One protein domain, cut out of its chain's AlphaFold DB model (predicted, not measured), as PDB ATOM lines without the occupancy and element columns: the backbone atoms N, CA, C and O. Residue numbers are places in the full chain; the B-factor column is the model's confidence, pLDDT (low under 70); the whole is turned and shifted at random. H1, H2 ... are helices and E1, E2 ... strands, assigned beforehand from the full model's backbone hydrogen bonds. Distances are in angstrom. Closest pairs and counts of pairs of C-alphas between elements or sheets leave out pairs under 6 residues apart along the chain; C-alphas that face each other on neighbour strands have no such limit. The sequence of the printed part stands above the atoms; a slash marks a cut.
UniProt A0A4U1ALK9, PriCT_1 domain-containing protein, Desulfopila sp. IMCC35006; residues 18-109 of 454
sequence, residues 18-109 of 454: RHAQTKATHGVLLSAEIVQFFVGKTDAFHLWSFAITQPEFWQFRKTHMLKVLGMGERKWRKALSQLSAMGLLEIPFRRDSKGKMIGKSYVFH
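This is residues 18 to 109 of the 454 residues of the protein "PriCT_1 domain-containing protein" of Desulfopila sp. IMCC35006 (UniProt A0A4U1ALK9). A narrow, staggered sheet has its E3-E4 hairpin reaching out to one end of the longest axis, while the helices gather toward its other part: H2 and H4 touch about perpendicular to each other, with H3 near both. H1 makes the opposite end of the long axis, apart from the other helices. The printed part has 92 residues, with four named helices and four named strands in the order E1 H1 H2 E2 H3 H4 E3 E4. The sheet runs E2 E1 E4 E3 and is mixed; the class is mixed, helices and strands. The whole is compact, with a radius of gyration of the C-alphas of 13.7 A, yet its outline is elongated, with spans of 47 by 30 by 23 A.

In the sheet, E4, residues 101 to 108, is staggered: it pairs with E3, residues 93 to 95, over residues 101 to 104 and with E1, residues 18 to 22, over residues 105 to 108. E3 and E4 form an antiparallel hairpin, with N 94 and O 103 2.9 A apart and N 102 and O 94 2.8 A apart, within hydrogen-bond range. E1 and E4 are parallel, with N 21 and O 106 within hydrogen-bond range at 2.9 A. The edge strand E2, residues 59 to 61, meets E1 only at a point, where C-alphas 59 and 19 face each other at 4.9 A. Residues 89 to 90 pair antiparallel with residues 107 to 108 of E4. H2, residues 42 to 51, is on the sheet; its closest C-alpha to E4 is that of Ala 51, 6.9 A from that of Phe 108. H4, residues 73 to 85, is only just on the sheet, with 5 pairs of C-alphas within 10 A, and only grazes it with residues 80 to 84. H2 and H4 touch about perpendicular, at 75 degrees; their closest C-alphas are those of Ala 44 and Ala 79, 4.2 A apart. H3, residues 62 to 68, is close to H4 but not clearly touching, with the closest C-alphas, of Leu 66 and Glu 73, 7.2 A apart. H1, residues 32 to 37, is not on the sheet and is apart from H2, H3 and H4. Every O i to N i+4 pair is within hydrogen-bond range in H1, H2 and H4, and 2 of 3 are in H3.

E4 is 20.6 A from first to last C-alpha, E1 13.3 A, E2 7.3 A and E3 6.4 A. H4 measures 18.2 A, H2 14.1 A, H3 10.0 A and H1 8.5 A. C-alpha 18 of E1 is at (172.509, 182.756, 272.025), C-alpha 32 of H1 at (200.496, 194.955, 263.440), and C-alpha 108 of E4 at (183.011, 184.287, 264.662).

The two farthest C-alphas, of Ala 32 and Lys 98, are 46.7 A apart. The printed part has no cut, and no link is long. The mean pLDDT of the printed part is 71.7; residues 18 to 33, 55 to 61, 64 and 93 to 104 are under 70.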
ATOM      1  N   ARG A  18     172.002 182.641 273.400       45.19
ATOM      2  CA  ARG A  18     172.509 182.756 272.025       45.19
ATOM      3  C   ARG A  18     173.694 181.815 271.867       45.19
ATOM      4  O   ARG A  18     174.598 181.812 272.697       45.19
ATOM      5  N   HIS A  19     173.637 180.984 270.836       40.47
ATOM      6  CA  HIS A  19     174.659 179.974 270.569       40.47
ATOM      7  C   HIS A  19     175.803 180.638 269.798       40.47
ATOM      8  O   HIS A  19     175.530 181.497 268.955       40.47
ATOM      9  N   ALA A  20     177.055 180.258 270.043       43.34
ATOM     10  CA  ALA A  20     178.177 180.715 269.233       43.34
ATOM     11  C   ALA A  20     178.901 179.539 268.573       43.34
ATOM     12  O   ALA A  20     178.854 178.402 269.034       43.34
ATOM     13  N   GLN A  21     179.527 179.831 267.441       44.00
ATOM     14  CA  GLN A  21     180.391 178.928 266.696       44.00
ATOM     15  C   GLN A  21     181.643 179.709 266.301       44.00
ATOM     16  O   GLN A  21     181.580 180.899 265.982       44.00
ATOM     17  N   THR A  22     182.786 179.044 266.371       47.84
ATOM     18  CA  THR A  22     184.119 179.628 266.234       47.84
ATOM     19  C   THR A  22     184.932 178.690 265.363       47.84
ATOM     20  O   THR A  22     185.133 177.538 265.728       47.84
ATOM     21  N   LYS A  23     185.397 179.154 264.204       47.28
ATOM     22  CA  LYS A  23     186.309 178.347 263.387       47.28
ATOM     23  C   LYS A  23     187.723 178.446 263.958       47.28
ATOM     24  O   LYS A  23     188.254 179.540 264.150       47.28
ATOM     25  N   ALA A  24     188.304 177.297 264.293       41.75
ATOM     26  CA  ALA A  24     189.494 177.213 265.134       41.75
ATOM     27  C   ALA A  24     190.803 177.542 264.385       41.75
ATOM     28  O   ALA A  24     191.526 176.657 263.920       41.75
ATOM     29  N   THR A  25     191.176 178.824 264.326       40.25
ATOM     30  CA  THR A  25     192.531 179.221 263.905       40.25
ATOM     31  C   THR A  25     193.552 178.955 265.010       40.25
ATOM     32  O   THR A  25     193.468 179.541 266.091       40.25
ATOM     33  N   HIS A  26     194.551 178.116 264.726       39.50
ATOM     34  CA  HIS A  26     195.647 177.807 265.646       39.50
ATOM     35  C   HIS A  26     196.484 179.058 265.971       39.50
ATOM     36  O   HIS A  26     197.258 179.512 265.134       39.50
ATOM     37  N   GLY A  27     196.366 179.574 267.200       45.25
ATOM     38  CA  GLY A  27     197.242 180.612 267.759       45.25
ATOM     39  C   GLY A  27     197.089 182.000 267.124       45.25
ATOM     40  O   GLY A  27     197.668 182.296 266.082       45.25
ATOM     41  N   VAL A  28     196.374 182.908 267.797       48.47
ATOM     42  CA  VAL A  28     196.185 184.290 267.319       48.47
ATOM     43  C   VAL A  28     197.461 185.118 267.516       48.47
ATOM     44  O   VAL A  28     197.614 185.846 268.497       48.47
ATOM     45  N   LEU A  29     198.378 185.035 266.553       51.47
ATOM     46  CA  LEU A  29     199.473 185.992 266.405       51.47
ATOM     47  C   LEU A  29     198.893 187.364 266.036       51.47
ATOM     48  O   LEU A  29     198.450 187.585 264.909       51.47
ATOM     49  N   LEU A  30     198.894 188.291 266.995       59.53
ATOM     50  CA  LEU A  30     198.443 189.670 266.804       59.53
ATOM     51  C   LEU A  30     199.446 190.452 265.943       59.53
ATOM     52  O   LEU A  30     200.319 191.147 266.461       59.53
ATOM     53  N   SER A  31     199.321 190.336 264.619       67.50
ATOM     54  CA  SER A  31     200.094 191.149 263.677       67.50
ATOM     55  C   SER A  31     199.771 192.641 263.835       67.50
ATOM     56  O   SER A  31     198.684 193.026 264.279       67.50
ATOM     57  N   ALA A  32     200.707 193.506 263.429       64.69
ATOM     58  CA  ALA A  32     200.496 194.955 263.440       64.69
ATOM     59  C   ALA A  32     199.251 195.367 262.627       64.69
ATOM     60  O   ALA A  32     198.544 196.296 263.012       64.69
ATOM     61  N   GLU A  33     198.935 194.625 261.563       67.38
ATOM     62  CA  GLU A  33     197.749 194.814 260.723       67.38
ATOM     63  C   GLU A  33     196.446 194.586 261.501       67.38
ATOM     64  O   GLU A  33     195.519 195.385 261.381       67.38
ATOM     65  N   ILE A  34     196.375 193.537 262.336       74.00
ATOM     66  CA  ILE A  34     195.217 193.266 263.206       74.00
ATOM     67  C   ILE A  34     195.017 194.438 264.169       74.00
ATOM     68  O   ILE A  34     193.914 194.979 264.283       74.00
ATOM     69  N   VAL A  35     196.094 194.868 264.833       72.94
ATOM     70  CA  VAL A  35     196.057 195.982 265.790       72.94
ATOM     71  C   VAL A  35     195.611 197.277 265.099       72.94
ATOM     72  O   VAL A  35     194.722 197.965 265.602       72.94
ATOM     73  N   GLN A  36     196.156 197.579 263.916       74.88
ATOM     74  CA  GLN A  36     195.824 198.771 263.133       74.88
ATOM     75  C   GLN A  36     194.371 198.751 262.622       74.88
ATOM     76  O   GLN A  36     193.664 199.756 262.713       74.88
ATOM     77  N   PHE A  37     193.882 197.603 262.152       79.19
ATOM     78  CA  PHE A  37     192.507 197.426 261.673       79.19
ATOM     79  C   PHE A  37     191.466 197.643 262.783       79.19
ATOM     80  O   PHE A  37     190.397 198.213 262.539       79.19
ATOM     81  N   PHE A  38     191.787 197.276 264.026       82.88
ATOM     82  CA  PHE A  38     190.931 197.492 265.197       82.88
ATOM     83  C   PHE A  38     191.089 198.869 265.878       82.88
ATOM     84  O   PHE A  38     190.378 199.148 266.850       82.88
ATOM     85  N   VAL A  39     191.917 199.785 265.350       82.00
ATOM     86  CA  VAL A  39     191.997 201.176 265.845       82.00
ATOM     87  C   VAL A  39     190.607 201.830 265.844       82.00
ATOM     88  O   VAL A  39     189.841 201.731 264.878       82.00
ATOM     89  N   GLY A  40     190.259 202.456 266.975       78.94
ATOM     90  CA  GLY A  40     188.941 203.050 267.242       78.94
ATOM     91  C   GLY A  40     187.811 202.052 267.556       78.94
ATOM     92  O   GLY A  40     186.657 202.464 267.706       78.94
ATOM     93  N   LYS A  41     188.107 200.746 267.649       87.38
ATOM     94  CA  LYS A  41     187.121 199.649 267.762       87.38
ATOM     95  C   LYS A  41     187.445 198.681 268.914       87.38
ATOM     96  O   LYS A  41     187.219 197.481 268.799       87.38
ATOM     97  N   THR A  42     187.960 199.193 270.034       84.31
ATOM     98  CA  THR A  42     188.414 198.392 271.193       84.31
ATOM     99  C   THR A  42     187.358 197.414 271.722       84.31
ATOM    100  O   THR A  42     187.660 196.238 271.893       84.31
ATOM    101  N   ASP A  43     186.107 197.851 271.901       86.38
ATOM    102  CA  ASP A  43     185.011 196.973 272.350       86.38
ATOM    103  C   ASP A  43     184.769 195.791 271.381       86.38
ATOM    104  O   ASP A  43     184.441 194.689 271.815       86.38
ATOM    105  N   ALA A  44     184.966 195.996 270.072       87.50
ATOM    106  CA  ALA A  44     184.871 194.940 269.062       87.50
ATOM    107  C   ALA A  44     186.083 193.997 269.105       87.50
ATOM    108  O   ALA A  44     185.910 192.783 269.022       87.50
ATOM    109  N   PHE A  45     187.292 194.539 269.291       87.12
ATOM    110  CA  PHE A  45     188.520 193.751 269.425       87.12
ATOM    111  C   PHE A  45     188.462 192.804 270.626       87.12
ATOM    112  O   PHE A  45     188.745 191.618 270.478       87.12
ATOM    113  N   HIS A  46     188.046 193.293 271.798       85.50
ATOM    114  CA  HIS A  46     187.917 192.467 273.001       85.50
ATOM    115  C   HIS A  46     186.868 191.361 272.835       85.50
ATOM    116  O   HIS A  46     187.112 190.234 273.248       85.50
ATOM    117  N   LEU A  47     185.731 191.648 272.189       88.25
ATOM    118  CA  LEU A  47     184.710 190.632 271.922       88.25
ATOM    119  C   LEU A  47     185.214 189.549 270.952       88.25
ATOM    120  O   LEU A  47     185.020 188.366 271.212       88.25
ATOM    121  N   TRP A  48     185.874 189.940 269.860       89.12
ATOM    122  CA  TRP A  48     186.391 188.995 268.865       89.12
ATOM    123  C   TRP A  48     187.571 188.172 269.390       89.12
ATOM    124  O   TRP A  48     187.525 186.950 269.302       89.12
ATOM    125  N   SER A  49     188.576 188.808 270.002       83.12
ATOM    126  CA  SER A  49     189.736 188.108 270.582       83.12
ATOM    127  C   SER A  49     189.345 187.147 271.713       83.12
ATOM    128  O   SER A  49     189.914 186.060 271.811       83.12
ATOM    129  N   PHE A  50     188.333 187.492 272.518       84.38
ATOM    130  CA  PHE A  50     187.757 186.557 273.483       84.38
ATOM    131  C   PHE A  50     187.040 185.394 272.784       84.38
ATOM    132  O   PHE A  50     187.288 184.244 273.127       84.38
ATOM    133  N   ALA A  51     186.184 185.662 271.791       83.75
ATOM    134  CA  ALA A  51     185.412 184.624 271.106       83.75
ATOM    135  C   ALA A  51     186.305 183.587 270.400       83.75
ATOM    136  O   ALA A  51     186.156 182.397 270.649       83.75
ATOM    137  N   ILE A  52     187.274 184.016 269.587       80.94
ATOM    138  CA  ILE A  52     188.162 183.115 268.821       80.94
ATOM    139  C   ILE A  52     189.159 182.318 269.681       80.94
ATOM    140  O   ILE A  52     189.884 181.482 269.152       80.94
ATOM    141  N   THR A  53     189.227 182.584 270.990       77.19
ATOM    142  CA  THR A  53     190.017 181.795 271.952       77.19
ATOM    143  C   THR A  53     189.165 180.819 272.773       77.19
ATOM    144  O   THR A  53     189.709 180.100 273.607       77.19
ATOM    145  N   GLN A  54     187.849 180.758 272.532       80.12
ATOM    146  CA  GLN A  54     186.963 179.753 273.129       80.12
ATOM    147  C   GLN A  54     186.933 178.467 272.284       80.12
ATOM    148  O   GLN A  54     187.103 178.540 271.063       80.12
ATOM    149  N   PRO A  55     186.682 177.294 272.904       67.25
ATOM    150  CA  PRO A  55     186.494 176.042 272.173       67.25
ATOM    151  C   PRO A  55     185.319 176.114 271.189       67.25
ATOM    152  O   PRO A  55     184.418 176.950 271.309       67.25
ATOM    153  N   GLU A  56     185.333 175.206 270.218       58.75
ATOM    154  CA  GLU A  56     184.291 175.092 269.199       58.75
ATOM    155  C   GLU A  56     182.909 174.830 269.839       58.75
ATOM    156  O   GLU A  56     182.800 174.191 270.886       58.75
ATOM    157  N   PHE A  57     181.844 175.367 269.233       60.22
ATOM    158  CA  PHE A  57     180.446 175.282 269.707       60.22
ATOM    159  C   PHE A  57     180.129 175.898 271.095       60.22
ATOM    160  O   PHE A  57     179.078 175.614 271.679       60.22
ATOM    161  N   TRP A  58     180.983 176.786 271.620       64.12
ATOM    162  CA  TRP A  58     180.757 177.478 272.898       64.12
ATOM    163  C   TRP A  58     179.425 178.267 272.974       64.12
ATOM    164  O   TRP A  58     179.005 178.946 272.036       64.12
ATOM    165  N   GLN A  59     178.759 178.234 274.135       63.47
ATOM    166  CA  GLN A  59     177.495 178.942 274.391       63.47
ATOM    167  C   GLN A  59     177.631 179.984 275.507       63.47
ATOM    168  O   GLN A  59     178.333 179.761 276.491       63.47
ATOM    169  N   PHE A  60     176.902 181.107 275.409       66.12
ATOM    170  CA  PHE A  60     176.946 182.152 276.437       66.12
ATOM    171  C   PHE A  60     175.605 182.844 276.725       66.12
ATOM    172  O   PHE A  60     174.774 183.094 275.848       66.12
ATOM    173  N   ARG A  61     175.432 183.273 277.985       66.81
ATOM    174  CA  ARG A  61     174.407 184.257 278.366       66.81
ATOM    175  C   ARG A  61     174.928 185.659 278.042       66.81
ATOM    176  O   ARG A  61     175.961 186.067 278.575       66.81
ATOM    177  N   LYS A  62     174.194 186.436 277.236       76.88
ATOM    178  CA  LYS A  62     174.513 187.848 276.911       76.88
ATOM    179  C   LYS A  62     174.862 188.660 278.167       76.88
ATOM    180  O   LYS A  62     175.881 189.337 278.203       76.88
ATOM    181  N   THR A  63     174.054 188.549 279.220       70.06
ATOM    182  CA  THR A  63     174.240 189.260 280.500       70.06
ATOM    183  C   THR A  63     175.506 188.868 281.266       70.06
ATOM    184  O   THR A  63     176.016 189.686 282.028       70.06
ATOM    185  N   HIS A  64     176.035 187.659 281.058       67.62
ATOM    186  CA  HIS A  64     177.324 187.227 281.605       67.62
ATOM    187  C   HIS A  64     178.478 187.794 280.759       67.62
ATOM    188  O   HIS A  64     179.390 188.407 281.306       67.62
ATOM    189  N   MET A  65     178.387 187.711 279.426       75.75
ATOM    190  CA  MET A  65     179.370 188.298 278.498       75.75
ATOM    191  C   MET A  65     179.573 189.810 278.702       75.75
ATOM    192  O   MET A  65     180.709 190.276 278.740       75.75
ATOM    193  N   LEU A  66     178.488 190.569 278.914       76.56
ATOM    194  CA  LEU A  66     178.550 192.002 279.248       76.56
ATOM    195  C   LEU A  66     179.379 192.275 280.520       76.56
ATOM    196  O   LEU A  66     180.110 193.262 280.570       76.56
ATOM    197  N   LYS A  67     179.294 191.399 281.534       75.00
ATOM    198  CA  LYS A  67     180.078 191.511 282.776       75.00
ATOM    199  C   LYS A  67     181.544 191.132 282.558       75.00
ATOM    200  O   LYS A  67     182.414 191.903 282.942       75.00
ATOM    201  N   VAL A  68     181.808 189.985 281.923       72.56
ATOM    202  CA  VAL A  68     183.169 189.470 281.665       72.56
ATOM    203  C   VAL A  68     184.001 190.454 280.842       72.56
ATOM    204  O   VAL A  68     185.156 190.701 281.169       72.56
ATOM    205  N   LEU A  69     183.405 191.065 279.814       80.06
ATOM    206  CA  LEU A  69     184.079 192.038 278.947       80.06
ATOM    207  C   LEU A  69     183.936 193.497 279.428       80.06
ATOM    208  O   LEU A  69     184.271 194.420 278.687       80.06
ATOM    209  N   GLY A  70     183.394 193.733 280.631       81.12
ATOM    210  CA  GLY A  70     183.246 195.071 281.220       81.12
ATOM    211  C   GLY A  70     182.448 196.073 280.370       81.12
ATOM    212  O   GLY A  70     182.697 197.279 280.440       81.12
ATOM    213  N   MET A  71     181.515 195.606 279.532       82.75
ATOM    214  CA  MET A  71     180.856 196.426 278.511       82.75
ATOM    215  C   MET A  71     179.336 196.527 278.698       82.75
ATOM    216  O   MET A  71     178.643 195.545 278.940       82.75
ATOM    217  N   GLY A  72     178.790 197.736 278.537       78.12
ATOM    218  CA  GLY A  72     177.342 197.972 278.549       78.12
ATOM    219  C   GLY A  72     176.668 197.652 277.208       78.12
ATOM    220  O   GLY A  72     177.317 197.615 276.163       78.12
ATOM    221  N   GLU A  73     175.339 197.505 277.199       83.06
ATOM    222  CA  GLU A  73     174.577 197.110 275.999       83.06
ATOM    223  C   GLU A  73     174.848 197.950 274.740       83.06
ATOM    224  O   GLU A  73     174.828 197.425 273.625       83.06
ATOM    225  N   ARG A  74     175.065 199.263 274.896       80.56
ATOM    226  CA  ARG A  74     175.342 200.176 273.775       80.56
ATOM    227  C   ARG A  74     176.689 199.858 273.120       80.56
ATOM    228  O   ARG A  74     176.785 199.907 271.896       80.56
ATOM    229  N   LYS A  75     177.694 199.487 273.925       85.38
ATOM    230  CA  LYS A  75     178.997 199.002 273.450       85.38
ATOM    231  C   LYS A  75     178.844 197.655 272.754       85.38
ATOM    232  O   LYS A  75     179.270 197.530 271.617       85.38
ATOM    233  N   TRP A  76     178.140 196.703 273.371       85.44
ATOM    234  CA  TRP A  76     177.855 195.384 272.790       85.44
ATOM    235  C   TRP A  76     177.173 195.470 271.416       85.44
ATOM    236  O   TRP A  76     177.635 194.869 270.450       85.44
ATOM    237  N   ARG A  77     176.109 196.277 271.283       85.12
ATOM    238  CA  ARG A  77     175.434 196.500 269.992       85.12
ATOM    239  C   ARG A  77     176.365 197.126 268.946       85.12
ATOM    240  O   ARG A  77     176.350 196.688 267.798       85.12
ATOM    241  N   LYS A  78     177.198 198.097 269.341       87.00
ATOM    242  CA  LYS A  78     178.216 198.696 268.464       87.00
ATOM    243  C   LYS A  78     179.275 197.667 268.044       87.00
ATOM    244  O   LYS A  78     179.592 197.596 266.865       87.00
ATOM    245  N   ALA A  79     179.761 196.847 268.974       88.06
ATOM    246  CA  ALA A  79     180.769 195.817 268.738       88.06
ATOM    247  C   ALA A  79     180.286 194.753 267.742       88.06
ATOM    248  O   ALA A  79     180.970 194.506 266.756       88.06
ATOM    249  N   LEU A  80     179.081 194.194 267.930       87.94
ATOM    250  CA  LEU A  80     178.497 193.247 266.969       87.94
ATOM    251  C   LEU A  80     178.330 193.875 265.577       87.94
ATOM    252  O   LEU A  80     178.680 193.256 264.576       87.94
ATOM    253  N   SER A  81     177.837 195.118 265.507       87.06
ATOM    254  CA  SER A  81     177.687 195.835 264.234       87.06
ATOM    255  C   SER A  81     179.032 196.076 263.544       87.06
ATOM    256  O   SER A  81     179.126 195.905 262.332       87.06
ATOM    257  N   GLN A  82     180.077 196.423 264.303       89.19
ATOM    258  CA  GLN A  82     181.428 196.607 263.777       89.19
ATOM    259  C   GLN A  82     182.031 195.286 263.289       89.19
ATOM    260  O   GLN A  82     182.571 195.255 262.192       89.19
ATOM    261  N   LEU A  83     181.927 194.195 264.057       89.94
ATOM    262  CA  LEU A  83     182.470 192.891 263.653       89.94
ATOM    263  C   LEU A  83     181.780 192.336 262.404       89.94
ATOM    264  O   LEU A  83     182.456 191.802 261.528       89.94
ATOM    265  N   SER A  84     180.461 192.517 262.294       87.12
ATOM    266  CA  SER A  84     179.707 192.082 261.119       87.12
ATOM    267  C   SER A  84     180.074 192.901 259.876       87.12
ATOM    268  O   SER A  84     180.415 192.325 258.850       87.12
ATOM    269  N   ALA A  85     180.174 194.231 259.996       84.75
ATOM    270  CA  ALA A  85     180.667 195.099 258.919       84.75
ATOM    271  C   ALA A  85     182.147 194.866 258.539       84.75
ATOM    272  O   ALA A  85     182.594 195.340 257.498       84.75
ATOM    273  N   MET A  86     182.918 194.154 259.369       84.81
ATOM    274  CA  MET A  86     184.315 193.777 259.107       84.81
ATOM    275  C   MET A  86     184.474 192.325 258.616       84.81
ATOM    276  O   MET A  86     185.602 191.838 258.544       84.81
ATOM    277  N   GLY A  87     183.375 191.618 258.315       84.44
ATOM    278  CA  GLY A  87     183.402 190.227 257.841       84.44
ATOM    279  C   GLY A  87     183.877 189.206 258.885       84.44
ATOM    280  O   GLY A  87     184.220 188.084 258.524       84.44
ATOM    281  N   LEU A  88     183.932 189.592 260.168       87.19
ATOM    282  CA  LEU A  88     184.421 188.770 261.287       87.19
ATOM    283  C   LEU A  88     183.295 188.124 262.110       87.19
ATOM    284  O   LEU A  88     183.576 187.344 263.023       87.19
ATOM    285  N   LEU A  89     182.036 188.471 261.823       88.00
ATOM    286  CA  LEU A  89     180.860 187.976 262.532       88.00
ATOM    287  C   LEU A  89     179.642 187.844 261.609       88.00
ATOM    288  O   LEU A  89     179.067 188.849 261.177       88.00
ATOM    289  N   GLU A  90     179.168 186.617 261.429       84.94
ATOM    290  CA  GLU A  90     177.825 186.344 260.916       84.94
ATOM    291  C   GLU A  90     176.832 186.153 262.071       84.94
ATOM    292  O   GLU A  90     177.186 185.704 263.166       84.94
ATOM    293  N   ILE A  91     175.556 186.485 261.835       82.56
ATOM    294  CA  ILE A  91     174.480 186.319 262.828       82.56
ATOM    295  C   ILE A  91     173.285 185.561 262.212       82.56
ATOM    296  O   ILE A  91     172.210 186.149 262.034       82.56
ATOM    297  N   PRO A  92     173.450 184.277 261.835       75.69
ATOM    298  CA  PRO A  92     172.370 183.489 261.253       75.69
ATOM    299  C   PRO A  92     171.214 183.248 262.240       75.69
ATOM    300  O   PRO A  92     171.368 183.227 263.466       75.69
ATOM    301  N   PHE A  93     170.014 183.058 261.689       66.00
ATOM    302  CA  PHE A  93     168.812 182.723 262.453       66.00
ATOM    303  C   PHE A  93     168.651 181.202 262.524       66.00
ATOM    304  O   PHE A  93     168.364 180.561 261.512       66.00
ATOM    305  N   ARG A  94     168.793 180.617 263.719       58.22
ATOM    306  CA  ARG A  94     168.593 179.176 263.925       58.22
ATOM    307  C   ARG A  94     167.099 178.852 263.854       58.22
ATOM    308  O   ARG A  94     166.299 179.465 264.566       58.22
ATOM    309  N   ARG A  95     166.733 177.871 263.029       57.72
ATOM    310  CA  ARG A  95     165.388 177.280 262.952       57.72
ATOM    311  C   ARG A  95     165.401 175.847 263.486       57.72
ATOM    312  O   ARG A  95     166.461 175.225 263.517       57.72
ATOM    313  N   ASP A  96     164.250 175.349 263.929       55.12
ATOM    314  CA  ASP A  96     164.062 173.935 264.267       55.12
ATOM    315  C   ASP A  96     163.771 173.083 263.017       55.12
ATOM    316  O   ASP A  96     163.577 173.598 261.913       55.12
ATOM    317  N   SER A  97     163.702 171.762 263.200       54.16
ATOM    318  CA  SER A  97     163.329 170.787 262.161       54.16
ATOM    319  C   SER A  97     161.884 170.926 261.656       54.16
ATOM    320  O   SER A  97     161.473 170.191 260.762       54.16
ATOM    321  N   LYS A  98     161.111 171.878 262.196       54.72
ATOM    322  CA  LYS A  98     159.746 172.241 261.786       54.72
ATOM    323  C   LYS A  98     159.688 173.674 261.219       54.72
ATOM    324  O   LYS A  98     158.608 174.227 261.028       54.72
ATOM    325  N   GLY A  99     160.847 174.280 260.928       43.75
ATOM    326  CA  GLY A  99     161.001 175.588 260.282       43.75
ATOM    327  C   GLY A  99     160.822 176.814 261.191       43.75
ATOM    328  O   GLY A  99     161.003 177.947 260.727       43.75
ATOM    329  N   LYS A 100     160.500 176.629 262.475       43.94
ATOM    330  CA  LYS A 100     160.231 177.700 263.448       43.94
ATOM    331  C   LYS A 100     161.541 178.334 263.915       43.94
ATOM    332  O   LYS A 100     162.494 177.629 264.230       43.94
ATOM    333  N   MET A 101     161.616 179.666 263.983       45.50
ATOM    334  CA  MET A 101     162.815 180.346 264.501       45.50
ATOM    335  C   MET A 101     162.982 180.095 266.006       45.50
ATOM    336  O   MET A 101     162.088 180.413 266.787       45.50
ATOM    337  N   ILE A 102     164.146 179.569 266.394       54.19
ATOM    338  CA  ILE A 102     164.546 179.325 267.789       54.19
ATOM    339  C   ILE A 102     165.278 180.550 268.354       54.19
ATOM    340  O   ILE A 102     165.072 180.932 269.502       54.19
ATOM    341  N   GLY A 103     166.143 181.185 267.554       64.19
ATOM    342  CA  GLY A 103     166.948 182.315 268.013       64.19
ATOM    343  C   GLY A 103     168.025 182.749 267.022       64.19
ATOM    344  O   GLY A 103     167.954 182.454 265.830       64.19
ATOM    345  N   LYS A 104     169.032 183.461 267.533       67.19
ATOM    346  CA  LYS A 104     170.211 183.903 266.775       67.19
ATOM    347  C   LYS A 104     171.446 183.138 267.235       67.19
ATOM    348  O   LYS A 104     171.712 183.095 268.439       67.19
ATOM    349  N   SER A 105     172.190 182.583 266.286       75.75
ATOM    350  CA  SER A 105     173.569 182.148 266.496       75.75
ATOM    351  C   SER A 105     174.542 183.269 266.118       75.75
ATOM    352  O   SER A 105     174.175 184.215 265.422       75.75
ATOM    353  N   TYR A 106     175.774 183.178 266.611       84.75
ATOM    354  CA  TYR A 106     176.894 184.044 266.246       84.75
ATOM    355  C   TYR A 106     178.024 183.174 265.689       84.75
ATOM    356  O   TYR A 106     178.517 182.314 266.414       84.75
ATOM    357  N   VAL A 107     178.447 183.388 264.444       83.50
ATOM    358  CA  VAL A 107     179.616 182.696 263.878       83.50
ATOM    359  C   VAL A 107     180.769 183.689 263.830       83.50
ATOM    360  O   VAL A 107     180.692 184.689 263.120       83.50
ATOM    361  N   PHE A 108     181.809 183.454 264.631       85.69
ATOM    362  CA  PHE A 108     183.011 184.287 264.662       85.69
ATOM    363  C   PHE A 108     184.089 183.669 263.771       85.69
ATOM    364  O   PHE A 108     184.453 182.504 263.940       85.69
ATOM    365  N   HIS A 109     184.602 184.468 262.837       82.44
ATOM    366  CA  HIS A 109     185.568 184.023 261.834       82.44
ATOM    367  C   HIS A 109     187.000 184.316 262.284       82.44
ATOM    368  O   HIS A 109     187.275 185.348 262.914       82.44
TER     369      HIS A 109